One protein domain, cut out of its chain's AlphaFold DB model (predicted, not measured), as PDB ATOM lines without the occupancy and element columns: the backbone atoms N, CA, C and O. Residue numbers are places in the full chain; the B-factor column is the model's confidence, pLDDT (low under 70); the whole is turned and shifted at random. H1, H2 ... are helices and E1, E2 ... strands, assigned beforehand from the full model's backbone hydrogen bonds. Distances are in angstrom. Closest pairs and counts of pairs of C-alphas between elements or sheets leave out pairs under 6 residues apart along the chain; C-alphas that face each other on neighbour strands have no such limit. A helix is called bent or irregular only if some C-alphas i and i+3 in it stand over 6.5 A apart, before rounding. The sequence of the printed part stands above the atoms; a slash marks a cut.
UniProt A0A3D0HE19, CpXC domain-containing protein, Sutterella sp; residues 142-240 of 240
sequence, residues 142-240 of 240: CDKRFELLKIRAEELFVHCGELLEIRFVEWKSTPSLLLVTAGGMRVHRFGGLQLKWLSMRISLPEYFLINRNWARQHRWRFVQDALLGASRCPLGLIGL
ATOM      1  N   CYS A 142      25.735 -28.129  11.197       92.81
ATOM      2  CA  CYS A 142      26.070 -27.258  10.083       92.81
ATOM      3  C   CYS A 142      25.655 -25.814  10.383       92.81
ATOM      4  O   CYS A 142      24.479 -25.456  10.366       92.81
ATOM      5  N   ASP A 143      26.647 -24.948  10.569       93.88
ATOM      6  CA  ASP A 143      26.463 -23.520  10.829       93.88
ATOM      7  C   ASP A 143      25.728 -22.768   9.711       93.88
ATOM      8  O   ASP A 143      24.938 -21.871   9.995       93.88
ATOM      9  N   LYS A 144      25.922 -23.168   8.449       92.06
ATOM     10  CA  LYS A 144      25.146 -22.661   7.305       92.06
ATOM     11  C   LYS A 144      23.649 -22.952   7.470       92.06
ATOM     12  O   LYS A 144      22.823 -22.059   7.303       92.06
ATOM     13  N   ARG A 145      23.299 -24.193   7.828       91.88
ATOM     14  CA  ARG A 145      21.905 -24.599   8.071       91.88
ATOM     15  C   ARG A 145      21.310 -23.886   9.271       91.88
ATOM     16  O   ARG A 145      20.158 -23.474   9.217       91.88
ATOM     17  N   PHE A 146      22.105 -23.687  10.316       93.19
ATOM     18  CA  PHE A 146      21.663 -22.941  11.483       93.19
ATOM     19  C   PHE A 146      21.340 -21.476  11.154       93.19
ATOM     20  O   PHE A 146      20.299 -20.977  11.563       93.19
ATOM     21  N   GLU A 147      22.161 -20.788  10.353       93.62
ATOM     22  CA  GLU A 147      21.823 -19.423   9.918       93.62
ATOM     23  C   GLU A 147      20.558 -19.380   9.050       93.62
ATOM     24  O   GLU A 147      19.749 -18.470   9.208       93.62
ATOM     25  N   LEU A 148      20.333 -20.373   8.181       91.44
ATOM     26  CA  LEU A 148      19.072 -20.495   7.434       91.44
ATOM     27  C   LEU A 148      17.874 -20.718   8.367       91.44
ATOM     28  O   LEU A 148      16.812 -20.134   8.155       91.44
ATOM     29  N   LEU A 149      18.056 -21.520   9.418       89.88
ATOM     30  CA  LEU A 149      17.037 -21.759  10.432       89.88
ATOM     31  C   LEU A 149      16.665 -20.475  11.179       89.88
ATOM     32  O   LEU A 149      15.482 -20.242  11.412       89.88
ATOM     33  N   LYS A 150      17.645 -19.621  11.505       90.31
ATOM     34  CA  LYS A 150      17.371 -18.305  12.103       90.31
ATOM     35  C   LYS A 150      16.486 -17.460  11.201       90.31
ATOM     36  O   LYS A 150      15.502 -16.926  11.683       90.31
ATOM     37  N   ILE A 151      16.793 -17.379   9.904       88.62
ATOM     38  CA  ILE A 151      15.967 -16.625   8.949       88.62
ATOM     39  C   ILE A 151      14.543 -17.184   8.889       88.62
ATOM     40  O   ILE A 151      13.577 -16.426   8.917       88.62
ATOM     41  N   ARG A 152      14.394 -18.514   8.887       84.88
ATOM     42  CA  ARG A 152      13.067 -19.136   8.925       84.88
ATOM     43  C   ARG A 152      12.312 -18.807  10.213       84.88
ATOM     44  O   ARG A 152      11.116 -18.545  10.152       84.88
ATOM     45  N   ALA A 153      12.989 -18.828  11.358       83.12
ATOM     46  CA  ALA A 153      12.397 -18.426  12.625       83.12
ATOM     47  C   ALA A 153      12.003 -16.941  12.602       83.12
ATOM     48  O   ALA A 153      10.869 -16.643  12.956       83.12
ATOM     49  N   GLU A 154      12.862 -16.037  12.110       83.88
ATOM     50  CA  GLU A 154      12.527 -14.613  11.934       83.88
ATOM     51  C   GLU A 154      11.187 -14.469  11.212       83.88
ATOM     52  O   GLU A 154      10.262 -13.905  11.774       83.88
ATOM     53  N   GLU A 155      11.032 -15.069  10.035       81.19
ATOM     54  CA  GLU A 155       9.807 -14.971   9.227       81.19
ATOM     55  C   GLU A 155       8.547 -15.478   9.915       81.19
ATOM     56  O   GLU A 155       7.468 -14.931   9.710       81.19
ATOM     57  N   LEU A 156       8.671 -16.535  10.711       76.62
ATOM     58  CA  LEU A 156       7.541 -17.094  11.441       76.62
ATOM     59  C   LEU A 156       7.131 -16.212  12.621       76.62
ATOM     60  O   LEU A 156       5.963 -16.211  12.995       76.62
ATOM     61  N   PHE A 157       8.073 -15.454  13.181       74.25
ATOM     62  CA  PHE A 157       7.848 -14.561  14.317       74.25
ATOM     63  C   PHE A 157       7.755 -13.080  13.933       74.25
ATOM     64  O   PHE A 157       7.540 -12.253  14.815       74.25
ATOM     65  N   VAL A 158       7.850 -12.730  12.642       66.62
ATOM     66  CA  VAL A 158       7.672 -11.355  12.130       66.62
ATOM     67  C   VAL A 158       6.322 -10.772  12.563       66.62
ATOM     68  O   VAL A 158       6.236  -9.583  12.852       66.62
ATOM     69  N   HIS A 159       5.283 -11.604  12.674       59.00
ATOM     70  CA  HIS A 159       3.948 -11.172  13.099       59.00
ATOM     71  C   HIS A 159       3.771 -11.065  14.621       59.00
ATOM     72  O   HIS A 159       2.792 -10.477  15.068       59.00
ATOM     73  N   CYS A 160       4.698 -11.597  15.425       57.03
ATOM     74  CA  CYS A 160       4.552 -11.659  16.883       57.03
ATOM     75  C   CYS A 160       5.051 -10.408  17.621       57.03
ATOM     76  O   CYS A 160       5.054 -10.419  18.848       57.03
ATOM     77  N   GLY A 161       5.465  -9.359  16.904       55.44
ATOM     78  CA  GLY A 161       5.929  -8.109  17.506       55.44
ATOM     79  C   GLY A 161       7.255  -8.281  18.247       55.44
ATOM     80  O   GLY A 161       7.302  -8.694  19.400       55.44
ATOM     81  N   GLU A 162       8.340  -7.919  17.562       68.75
ATOM     82  CA  GLU A 162       9.677  -7.702  18.130       68.75
ATOM     83  C   GLU A 162      10.418  -8.958  18.598       68.75
ATOM     84  O   GLU A 162      10.740  -9.150  19.771       68.75
ATOM     85  N   LEU A 163      10.785  -9.806  17.637       77.31
ATOM     86  CA  LEU A 163      11.902 -10.720  17.826       77.31
ATOM     87  C   LEU A 163      13.198  -9.903  17.992       77.31
ATOM     88  O   LEU A 163      13.728  -9.354  17.026       77.31
ATOM     89  N   LEU A 164      13.705  -9.848  19.219       79.94
ATOM     90  CA  LEU A 164      14.925  -9.130  19.582       79.94
ATOM     91  C   LEU A 164      16.162  -9.944  19.204       79.94
ATOM     92  O   LEU A 164      17.158  -9.410  18.715       79.94
ATOM     93  N   GLU A 165      16.105 -11.261  19.415       87.00
ATOM     94  CA  GLU A 165      17.276 -12.109  19.263       87.00
ATOM     95  C   GLU A 165      16.957 -13.581  18.971       87.00
ATOM     96  O   GLU A 165      16.003 -14.155  19.490       87.00
ATOM     97  N   ILE A 166      17.815 -14.201  18.150       89.19
ATOM     98  CA  ILE A 166      17.864 -15.647  17.930       89.19
ATOM     99  C   ILE A 166      19.301 -16.127  18.108       89.19
ATOM    100  O   ILE A 166      20.199 -15.630  17.411       89.19
ATOM    101  N   ARG A 167      19.502 -17.125  18.976       90.12
ATOM    102  CA  ARG A 167      20.817 -17.718  19.270       90.12
ATOM    103  C   ARG A 167      20.775 -19.239  19.349       90.12
ATOM    104  O   ARG A 167      19.761 -19.826  19.723       90.12
ATOM    105  N   PHE A 168      21.908 -19.872  19.054       92.69
ATOM    106  CA  PHE A 168      22.161 -21.243  19.498       92.69
ATOM    107  C   PHE A 168      22.411 -21.258  21.002       92.69
ATOM    108  O   PHE A 168      23.234 -20.487  21.506       92.69
ATOM    109  N   VAL A 169      21.763 -22.176  21.707       90.31
ATOM    110  CA  VAL A 169      22.060 -22.456  23.110       90.31
ATOM    111  C   VAL A 169      22.092 -23.956  23.345       90.31
ATOM    112  O   VAL A 169      21.431 -24.727  22.651       90.31
ATOM    113  N   GLU A 170      22.839 -24.361  24.360       87.88
ATOM    114  CA  GLU A 170      22.731 -25.697  24.921       87.88
ATOM    115  C   GLU A 170      21.835 -25.608  26.158       87.88
ATOM    116  O   GLU A 170      22.150 -24.910  27.120       87.88
ATOM    117  N   TRP A 171      20.678 -26.267  26.117       85.75
ATOM    118  CA  TRP A 171      19.732 -26.274  27.229       85.75
ATOM    119  C   TRP A 171      19.558 -27.694  27.737       85.75
ATOM    120  O   TRP A 171      19.049 -28.549  27.011       85.75
ATOM    121  N   LYS A 172      19.968 -27.948  28.987       86.25
ATOM    122  CA  LYS A 172      19.974 -29.298  29.585       86.25
ATOM    123  C   LYS A 172      20.664 -30.315  28.662       86.25
ATOM    124  O   LYS A 172      20.080 -31.334  28.302       86.25
ATOM    125  N   SER A 173      21.867 -29.964  28.210       84.94
ATOM    126  CA  SER A 173      22.694 -30.788  27.318       84.94
ATOM    127  C   SER A 173      22.079 -31.098  25.948       84.94
ATOM    128  O   SER A 173      22.464 -32.053  25.282       84.94
ATOM    129  N   THR A 174      21.090 -30.306  25.521       87.31
ATOM    130  CA  THR A 174      20.425 -30.473  24.225       87.31
ATOM    131  C   THR A 174      20.620 -29.224  23.364       87.31
ATOM    132  O   THR A 174      20.242 -28.126  23.799       87.31
ATOM    133  N   PRO A 175      21.135 -29.364  22.125       92.75
ATOM    134  CA  PRO A 175      21.163 -28.283  21.150       92.75
ATOM    135  C   PRO A 175      19.772 -27.673  20.962       92.75
ATOM    136  O   PRO A 175      18.792 -28.381  20.711       92.75
ATOM    137  N   SER A 176      19.681 -26.357  21.113       92.31
ATOM    138  CA  SER A 176      18.411 -25.636  21.148       92.31
ATOM    139  C   SER A 176      18.518 -24.265  20.475       92.31
ATOM    140  O   SER A 176      19.599 -23.691  20.323       92.31
ATOM    141  N   LEU A 177      17.366 -23.727  20.081       91.56
ATOM    142  CA  LEU A 177      17.195 -22.362  19.601       91.56
ATOM    143  C   LEU A 177      16.627 -21.507  20.733       91.56
ATOM    144  O   LEU A 177      15.536 -21.786  21.228       91.56
ATOM    145  N   LEU A 178      17.339 -20.458  21.126       90.81
ATOM    146  CA  LEU A 178      16.794 -19.416  21.990       90.81
ATOM    147  C   LEU A 178      16.168 -18.331  21.118       90.81
ATOM    148  O   LEU A 178      16.823 -17.808  20.217       90.81
ATOM    149  N   LEU A 179      14.922 -17.991  21.425       88.75
ATOM    150  CA  LEU A 179      14.179 -16.873  20.867       88.75
ATOM    151  C   LEU A 179      13.944 -15.866  21.990       88.75
ATOM    152  O   LEU A 179      13.376 -16.217  23.025       88.75
ATOM    153  N   VAL A 180      14.371 -14.627  21.790       88.50
ATOM    154  CA  VAL A 180      14.109 -13.525  22.718       88.50
ATOM    155  C   VAL A 180      13.183 -12.547  22.021       88.50
ATOM    156  O   VAL A 180      13.491 -12.074  20.926       88.50
ATOM    157  N   THR A 181      12.056 -12.251  22.652       85.56
ATOM    158  CA  THR A 181      11.099 -11.238  22.207       85.56
ATOM    159  C   THR A 181      10.893 -10.203  23.307       85.56
ATOM    160  O   THR A 181      11.327 -10.408  24.444       85.56
ATOM    161  N   ALA A 182      10.200  -9.105  23.001       83.31
ATOM    162  CA  ALA A 182       9.786  -8.136  24.019       83.31
ATOM    163  C   ALA A 182       8.971  -8.785  25.163       83.31
ATOM    164  O   ALA A 182       9.083  -8.385  26.317       83.31
ATOM    165  N   GLY A 183       8.202  -9.837  24.855       80.25
ATOM    166  CA  GLY A 183       7.401 -10.599  25.820       80.25
ATOM    167  C   GLY A 183       8.161 -11.677  26.604       80.25
ATOM    168  O   GLY A 183       7.538 -12.405  27.375       80.25
ATOM    169  N   GLY A 184       9.475 -11.824  26.405       85.12
ATOM    170  CA  GLY A 184      10.323 -12.740  27.171       85.12
ATOM    171  C   GLY A 184      11.136 -13.722  26.326       85.12
ATOM    172  O   GLY A 184      11.345 -13.549  25.128       85.12
ATOM    173  N   MET A 185      11.637 -14.772  26.980       87.94
ATOM    174  CA  MET A 185      12.540 -15.759  26.380       87.94
ATOM    175  C   MET A 185      11.843 -17.104  26.178       87.94
ATOM    176  O   MET A 185      11.167 -17.607  27.074       87.94
ATOM    177  N   ARG A 186      12.053 -17.723  25.015       86.25
ATOM    178  CA  ARG A 186      11.549 -19.062  24.683       86.25
ATOM    179  C   ARG A 186      12.685 -19.936  24.170       86.25
ATOM    180  O   ARG A 186      13.443 -19.531  23.294       86.25
ATOM    181  N   VAL A 187      12.783 -21.153  24.699       88.75
ATOM    182  CA  VAL A 187      13.787 -22.140  24.281       88.75
ATOM    183  C   VAL A 187      13.099 -23.253  23.504       88.75
ATOM    184  O   VAL A 187      12.290 -23.996  24.055       88.75
ATOM    185  N   HIS A 188      13.456 -23.390  22.231       87.62
ATOM    186  CA  HIS A 188      13.001 -24.465  21.360       87.62
ATOM    187  C   HIS A 188      14.069 -25.556  21.268       87.62
ATOM    188  O   HIS A 188      15.157 -25.323  20.742       87.62
ATOM    189  N   ARG A 189      13.769 -26.756  21.768       89.94
ATOM    190  CA  ARG A 189      14.698 -27.895  21.711       89.94
ATOM    191  C   ARG A 189      14.599 -28.588  20.364       89.94
ATOM    192  O   ARG A 189      13.495 -28.846  19.884       89.94
ATOM    193  N   PHE A 190      15.740 -28.937  19.777       88.81
ATOM    194  CA  PHE A 190      15.715 -29.618  18.492       88.81
ATOM    195  C   PHE A 190      15.291 -31.081  18.627       88.81
ATOM    196  O   PHE A 190      15.917 -31.860  19.340       88.81
ATOM    197  N   GLY A 191      14.236 -31.463  17.905       87.25
ATOM    198  CA  GLY A 191      13.839 -32.864  17.760       87.25
ATOM    199  C   GLY A 191      14.789 -33.644  16.842       87.25
ATOM    200  O   GLY A 191      15.572 -33.058  16.091       87.25
ATOM    201  N   GLY A 192      14.683 -34.978  16.830       87.62
ATOM    202  CA  GLY A 192      15.589 -35.849  16.063       87.62
ATOM    203  C   GLY A 192      15.673 -35.522  14.564       87.62
ATOM    204  O   GLY A 192      16.766 -35.472  14.004       87.62
ATOM    205  N   LEU A 193      14.544 -35.210  13.915       86.88
ATOM    206  CA  LEU A 193      14.524 -34.795  12.503       86.88
ATOM    207  C   LEU A 193      15.250 -33.461  12.268       86.88
ATOM    208  O   LEU A 193      15.942 -33.304  11.264       86.88
ATOM    209  N   GLN A 194      15.121 -32.515  13.200       87.88
ATOM    210  CA  GLN A 194      15.774 -31.207  13.115       87.88
ATOM    211  C   GLN A 194      17.279 -31.335  13.314       87.88
ATOM    212  O   GLN A 194      18.038 -30.758  12.543       87.88
ATOM    213  N   LEU A 195      17.710 -32.143  14.287       90.69
ATOM    214  CA  LEU A 195      19.124 -32.451  14.498       90.69
ATOM    215  C   LEU A 195      19.729 -33.154  13.281       90.69
ATOM    216  O   LEU A 195      20.781 -32.733  12.806       90.69
ATOM    217  N   LYS A 196      19.032 -34.150  12.718       90.44
ATOM    218  CA  LYS A 196      19.458 -34.837  11.492       90.44
ATOM    219  C   LYS A 196      19.599 -33.868  10.319       90.44
ATOM    220  O   LYS A 196      20.569 -33.942   9.573       90.44
ATOM    221  N   TRP A 197      18.651 -32.948  10.147       90.31
ATOM    222  CA  TRP A 197      18.755 -31.923   9.111       90.31
ATOM    223  C   TRP A 197      19.927 -30.978   9.385       90.31
ATOM    224  O   TRP A 197      20.744 -30.754   8.497       90.31
ATOM    225  N   LEU A 198      20.064 -30.473  10.616       92.12
ATOM    226  CA  LEU A 198      21.152 -29.581  11.021       92.12
ATOM    227  C   LEU A 198      22.530 -30.232  10.852       92.12
ATOM    228  O   LEU A 198      23.473 -29.520  10.528       92.12
ATOM    229  N   SER A 199      22.671 -31.550  11.007       92.25
ATOM    230  CA  SER A 199      23.947 -32.251  10.810       92.25
ATOM    231  C   SER A 199      24.332 -32.437   9.336       92.25
ATOM    232  O   SER A 199      25.496 -32.701   9.029       92.25
ATOM    233  N   MET A 200      23.398 -32.287   8.390       90.44
ATOM    234  CA  MET A 200      23.702 -32.410   6.961       90.44
ATOM    235  C   MET A 200      24.519 -31.207   6.475       90.44
ATOM    236  O   MET A 200      24.115 -30.056   6.625       90.44
ATOM    237  N   ARG A 201      25.661 -31.437   5.827       87.94
ATOM    238  CA  ARG A 201      26.478 -30.340   5.283       87.94
ATOM    239  C   ARG A 201      25.854 -29.770   4.005       87.94
ATOM    240  O   ARG A 201      25.342 -30.507   3.172       87.94
ATOM    241  N   ILE A 202      25.929 -28.449   3.844       85.31
ATOM    242  CA  ILE A 202      25.574 -27.760   2.596       85.31
ATOM    243  C   ILE A 202      26.798 -27.738   1.670       85.31
ATOM    244  O   ILE A 202      27.817 -27.131   2.013       85.31
ATOM    245  N   SER A 203      26.655 -28.333   0.484       75.06
ATOM    246  CA  SER A 203      27.664 -28.468  -0.584       75.06
ATOM    247  C   SER A 203      27.900 -27.192  -1.409       75.06
ATOM    248  O   SER A 203      28.383 -27.243  -2.536       75.06
ATOM    249  N   LEU A 204      27.590 -26.020  -0.852       73.44
ATOM    250  CA  LEU A 204      28.053 -24.751  -1.412       73.44
ATOM    251  C   LEU A 204      29.536 -24.539  -1.078       73.44
ATOM    252  O   LEU A 204      29.970 -25.022  -0.023       73.44
ATOM    253  N   PRO A 205      30.275 -23.741  -1.879       75.88
ATOM    254  CA  PRO A 205      31.642 -23.344  -1.558       75.88
ATOM    255  C   PRO A 205      31.797 -22.931  -0.088       75.88
ATOM    256  O   PRO A 205      30.871 -22.402   0.540       75.88
ATOM    257  N   GLU A 206      32.957 -23.213   0.501       71.06
ATOM    258  CA  GLU A 206      33.286 -22.724   1.841       71.06
ATOM    259  C   GLU A 206      33.338 -21.189   1.802       71.06
ATOM    260  O   GLU A 206      34.233 -20.585   1.209       71.06
ATOM    261  N   TYR A 207      32.343 -20.549   2.421       73.75
ATOM    262  CA  TYR A 207      32.368 -19.117   2.689       73.75
ATOM    263  C   TYR A 207      32.948 -18.907   4.081       73.75
ATOM    264  O   TYR A 207      32.546 -19.563   5.041       73.75
ATOM    265  N   PHE A 208      33.852 -17.941   4.202       81.31
ATOM    266  CA  PHE A 208      34.433 -17.604   5.497       81.31
ATOM    267  C   PHE A 208      33.434 -16.884   6.406       81.31
ATOM    268  O   PHE A 208      33.435 -17.108   7.609       81.31
ATOM    269  N   LEU A 209      32.557 -16.048   5.852       84.81
ATOM    270  CA  LEU A 209      31.539 -15.323   6.614       84.81
ATOM    271  C   LEU A 209      30.180 -15.994   6.413       84.81
ATOM    272  O   LEU A 209      29.568 -15.845   5.357       84.81
ATOM    273  N   ILE A 210      29.728 -16.721   7.433       87.31
ATOM    274  CA  ILE A 210      28.409 -17.359   7.485       87.31
ATOM    275  C   ILE A 210      27.604 -16.690   8.598       87.31
ATOM    276  O   ILE A 210      27.787 -16.991   9.774       87.31
ATOM    277  N   ASN A 211      26.728 -15.763   8.233       88.88
ATOM    278  CA  ASN A 211      25.849 -15.032   9.149       88.88
ATOM    279  C   ASN A 211      24.448 -14.871   8.532       88.88
ATOM    280  O   ASN A 211      24.184 -15.368   7.433       88.88
ATOM    281  N   ARG A 212      23.562 -14.129   9.203       86.75
ATOM    282  CA  ARG A 212      22.198 -13.869   8.720       86.75
ATOM    283  C   ARG A 212      22.155 -13.240   7.323       86.75
ATOM    284  O   ARG A 212      21.304 -13.611   6.522       86.75
ATOM    285  N   ASN A 213      23.096 -12.355   6.978       87.31
ATOM    286  CA  ASN A 213      23.159 -11.768   5.632       87.31
ATOM    287  C   ASN A 213      23.504 -12.817   4.570       87.31
ATOM    288  O   ASN A 213      22.867 -12.851   3.518       87.31
ATOM    289  N   TRP A 214      24.458 -13.709   4.860       91.00
ATOM    290  CA  TRP A 214      24.733 -14.856   3.991       91.00
ATOM    291  C   TRP A 214      23.477 -15.718   3.805       91.00
ATOM    292  O   TRP A 214      23.141 -16.062   2.672       91.00
ATOM    293  N   ALA A 215      22.754 -16.019   4.889       90.25
ATOM    294  CA  ALA A 215      21.539 -16.826   4.826       90.25
ATOM    295  C   ALA A 215      20.445 -16.157   3.980       90.25
ATOM    296  O   ALA A 215      19.894 -16.813   3.103       90.25
ATOM    297  N   ARG A 216      20.198 -14.851   4.147       89.44
ATOM    298  CA  ARG A 216      19.244 -14.089   3.315       89.44
ATOM    299  C   ARG A 216      19.580 -14.165   1.824       89.44
ATOM    300  O   ARG A 216      18.698 -14.423   1.015       89.44
ATOM    301  N   GLN A 217      20.856 -14.026   1.463       89.25
ATOM    302  CA  GLN A 217      21.311 -14.082   0.066       89.25
ATOM    303  C   GLN A 217      21.166 -15.468  -0.581       89.25
ATOM    304  O   GLN A 217      21.022 -15.564  -1.799       89.25
ATOM    305  N   HIS A 218      21.228 -16.540   0.211       88.75
ATOM    306  CA  HIS A 218      21.245 -17.915  -0.298       88.75
ATOM    307  C   HIS A 218      19.957 -18.691  -0.014       88.75
ATOM    308  O   HIS A 218      19.806 -19.796  -0.531       88.75
ATOM    309  N   ARG A 219      19.025 -18.136   0.770       85.81
ATOM    310  CA  ARG A 219      17.798 -18.811   1.216       85.81
ATOM    311  C   ARG A 219      17.006 -19.428   0.070       85.81
ATOM    312  O   ARG A 219      16.565 -20.565   0.195       85.81
ATOM    313  N   TRP A 220      16.859 -18.709  -1.043       83.62
ATOM    314  CA  TRP A 220      16.103 -19.159  -2.216       83.62
ATOM    315  C   TRP A 220      16.595 -20.504  -2.778       83.62
ATOM    316  O   TRP A 220      15.814 -21.240  -3.367       83.62
ATOM    317  N   ARG A 221      17.861 -20.877  -2.543       85.38
ATOM    318  CA  ARG A 221      18.432 -22.170  -2.962       85.38
ATOM    319  C   ARG A 221      17.984 -23.350  -2.104       85.38
ATOM    320  O   ARG A 221      18.196 -24.491  -2.490       85.38
ATOM    321  N   PHE A 222      17.404 -23.078  -0.937       83.06
ATOM    322  CA  PHE A 222      17.024 -24.079   0.059       83.06
ATOM    323  C   PHE A 222      15.523 -24.057   0.358       83.06
ATOM    324  O   PHE A 222      15.083 -24.641   1.338       83.06
ATOM    325  N   VAL A 223      14.714 -23.395  -0.473       73.44
ATOM    326  CA  VAL A 223      13.254 -23.307  -0.272       73.44
ATOM    327  C   VAL A 223      12.553 -24.659  -0.377       73.44
ATOM    328  O   VAL A 223      11.477 -24.817   0.178       73.44
ATOM    329  N   GLN A 224      13.164 -25.637  -1.049       73.38
ATOM    330  CA  GLN A 224      12.652 -27.007  -1.133       73.38
ATOM    331  C   GLN A 224      13.050 -27.875   0.072       73.38
ATOM    332  O   GLN A 224      12.537 -28.983   0.213       73.38
ATOM    333  N   ASP A 225      13.936 -27.402   0.959       79.06
ATOM    334  CA  ASP A 225      14.260 -28.155   2.170       79.06
ATOM    335  C   ASP A 225      13.021 -28.243   3.060       79.06
ATOM    336  O   ASP A 225      12.431 -27.223   3.419       79.06
ATOM    337  N   ALA A 226      12.675 -29.456   3.496       70.44
ATOM    338  CA  ALA A 226      11.466 -29.721   4.278       70.44
ATOM    339  C   ALA A 226      11.319 -28.823   5.524       70.44
ATOM    340  O   ALA A 226      10.205 -28.450   5.881       70.44
ATOM    341  N   LEU A 227      12.428 -28.426   6.169       74.12
ATOM    342  CA  LEU A 227      12.386 -27.526   7.329       74.12
ATOM    343  C   LEU A 227      12.227 -26.037   6.983       74.12
ATOM    344  O   LEU A 227      11.789 -25.260   7.830       74.12
ATOM    345  N   LEU A 228      12.572 -25.633   5.760       73.19
ATOM    346  CA  LEU A 228      12.562 -24.236   5.318       73.19
ATOM    347  C   LEU A 228      11.358 -23.906   4.423       73.19
ATOM    348  O   LEU A 228      10.898 -22.766   4.442       73.19
ATOM    349  N   GLY A 229      10.851 -24.890   3.672       57.94
ATOM    350  CA  GLY A 229       9.753 -24.750   2.712       57.94
ATOM    351  C   GLY A 229       8.360 -25.077   3.244       57.94
ATOM    352  O   GLY A 229       7.369 -24.719   2.613       57.94
ATOM    353  N   ALA A 230       8.247 -25.747   4.393       61.03
ATOM    354  CA  ALA A 230       6.944 -26.125   4.928       61.03
ATOM    355  C   ALA A 230       6.137 -24.888   5.368       61.03
ATOM    356  O   ALA A 230       6.603 -24.082   6.181       61.03
ATOM    357  N   SER A 231       4.912 -24.760   4.847       51.16
ATOM    358  CA  SER A 231       3.935 -23.713   5.191       51.16
ATOM    359  C   SER A 231       3.518 -23.763   6.662       51.16
ATOM    360  O   SER A 231       3.244 -22.726   7.262       51.16
ATOM    361  N   ARG A 232       3.553 -24.955   7.270       51.94
ATOM    362  CA  ARG A 232       3.480 -25.154   8.720       51.94
ATOM    363  C   ARG A 232       4.872 -25.393   9.279       51.94
ATOM    364  O   ARG A 232       5.610 -26.213   8.743       51.94
ATOM    365  N   CYS A 233       5.238 -24.686  10.345       48.34
ATOM    366  CA  CYS A 233       6.578 -24.773  10.893       48.34
ATOM    367  C   CYS A 233       6.855 -26.172  11.484       48.34
ATOM    368  O   CYS A 233       6.248 -26.538  12.492       48.34
ATOM    369  N   PRO A 234       7.831 -26.929  10.954       50.91
ATOM    370  CA  PRO A 234       8.247 -28.207  11.525       50.91
ATOM    371  C   PRO A 234       9.069 -28.040  12.810       50.91
ATOM    372  O   PRO A 234       9.492 -29.032  13.398       50.91
ATOM    373  N   LEU A 235       9.280 -26.800  13.273       54.19
ATOM    374  CA  LEU A 235       9.720 -26.507  14.637       54.19
ATOM    375  C   LEU A 235       8.606 -26.724  15.673       54.19
ATOM    376  O   LEU A 235       8.859 -26.544  16.850       54.19
ATOM    377  N   GLY A 236       7.385 -27.110  15.284       48.81
ATOM    378  CA  GLY A 236       6.279 -27.211  16.245       48.81
ATOM    379  C   GLY A 236       5.906 -25.851  16.846       48.81
ATOM    380  O   GLY A 236       5.279 -25.785  17.892       48.81
ATOM    381  N   LEU A 237       6.294 -24.761  16.175       50.28
ATOM    382  CA  LEU A 237       6.028 -23.383  16.597       50.28
ATOM    383  C   LEU A 237       4.608 -22.915  16.254       50.28
ATOM    384  O   LEU A 237       4.274 -21.763  16.503       50.28
ATOM    385  N   ILE A 238       3.788 -23.786  15.653       36.94
ATOM    386  CA  ILE A 238       2.369 -23.528  15.409       36.94
ATOM    387  C   ILE A 238       1.592 -24.271  16.490       36.94
ATOM    388  O   ILE A 238       1.516 -25.498  16.477       36.94
ATOM    389  N   GLY A 239       1.084 -23.486  17.431       38.31
ATOM    390  CA  GLY A 239       0.542 -23.915  18.718       38.31
ATOM    391  C   GLY A 239       0.963 -22.941  19.820       38.31
ATOM    392  O   GLY A 239       1.415 -23.371  20.877       38.31
ATOM    393  N   LEU A 240       0.909 -21.641  19.517       36.00
ATOM    394  CA  LEU A 240       1.154 -20.521  20.421       36.00
ATOM    395  C   LEU A 240       0.051 -19.495  20.190       36.00
ATOM    396  O   LEU A 240      -0.143 -19.148  19.004       36.00
TER     397      LEU A 240
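Overview. This is residues 142 to 240 of the 240 residues of the protein "CpXC domain-containing protein" of Sutterella sp (UniProt A0A3D0HE19). A long helix, H1, runs through the middle of the domain between a three-stranded sheet, which covers one side of it, and the shorter helices H3 and H4, which meet its other side. H2 lies close to the first part of H1, and from it residues 200 to 211 make a wide loop to H3. The printed part has 99 residues with four named helices and three named strands, in the order H1, E1, E2, E3, H2, H3, H4; the sheet's order is E1, E2, E3, antiparallel throughout, and the class is mixed, helices and strands. The whole is compact and rounded, with a radius of gyration of the C-alphas of 13.2 A and spans of 39 by 29 by 26 A.

Arrangement. H1, residues 143 to 160, is on the sheet of E1, residues 163 to 171, E2, residues 174 to 181, and E3, residues 184 to 189, in two layers, a helix on one face of a sheet. Its height over the sheet is 9.2 A, and it runs slantwise to the strands, at 44 degrees to E1 on the local plane. The closest C-alphas of H1 and E1 are those of Lys 150 and Ile 166, 6.4 A apart. The strands form a meander, each the antiparallel neighbour of the one before. In the hairpin of E1 and E2, N 167 and O 178 are 3.0 A apart, within hydrogen-bond range; in the hairpin of E2 and E3, N 179 and O 186 are 2.8 A apart. E1 bends by 69 degrees at residue 168. H2, residues 192 to 199, is close to H1 but not clearly touching; their closest C-alphas, Arg 145 and Leu 198, are 5.8 A apart. H3, residues 212 to 222, touches residues 144 to 151 of H1, about perpendicular at 85 degrees, with the C-alphas of Leu 148 and Ala 215 closest at 5.1 A. H4, residues 226 to 229, only just touches H1, with 3 pairs of C-alphas within 8 A, the closest being Arg 152 and Leu 228 at 6.3 A. Every O i to N i+4 pair is within hydrogen-bond range in H2, against 12 of 14 in H1 and 4 of 7 in H3; H4 is too short for such a pair.

Along the chain. H1 begins at C-alpha 143, (26.463, -23.520, 10.829), and is 25.6 A long. It is irregular, with C-alphas 156 and 159 7.1 A apart, as is H3, with C-alphas 217 and 220 7.6 A apart. E1 measures 19.8 A, E2 21.5 A, E3 16.7 A and H3 14.4 A. H4 ends at C-alpha 229, (9.753, -24.750, 2.712).

Size, cuts and confidence. The C-alphas farthest apart, those of Gly 183 and Pro 205, are 38.7 A apart. The printed part has no cut, and the link from H2 to H3 is long, with 12 residues. Mean pLDDT of the printed part is 80.1; residues 158 to 162 and 229 to 240 are under 70.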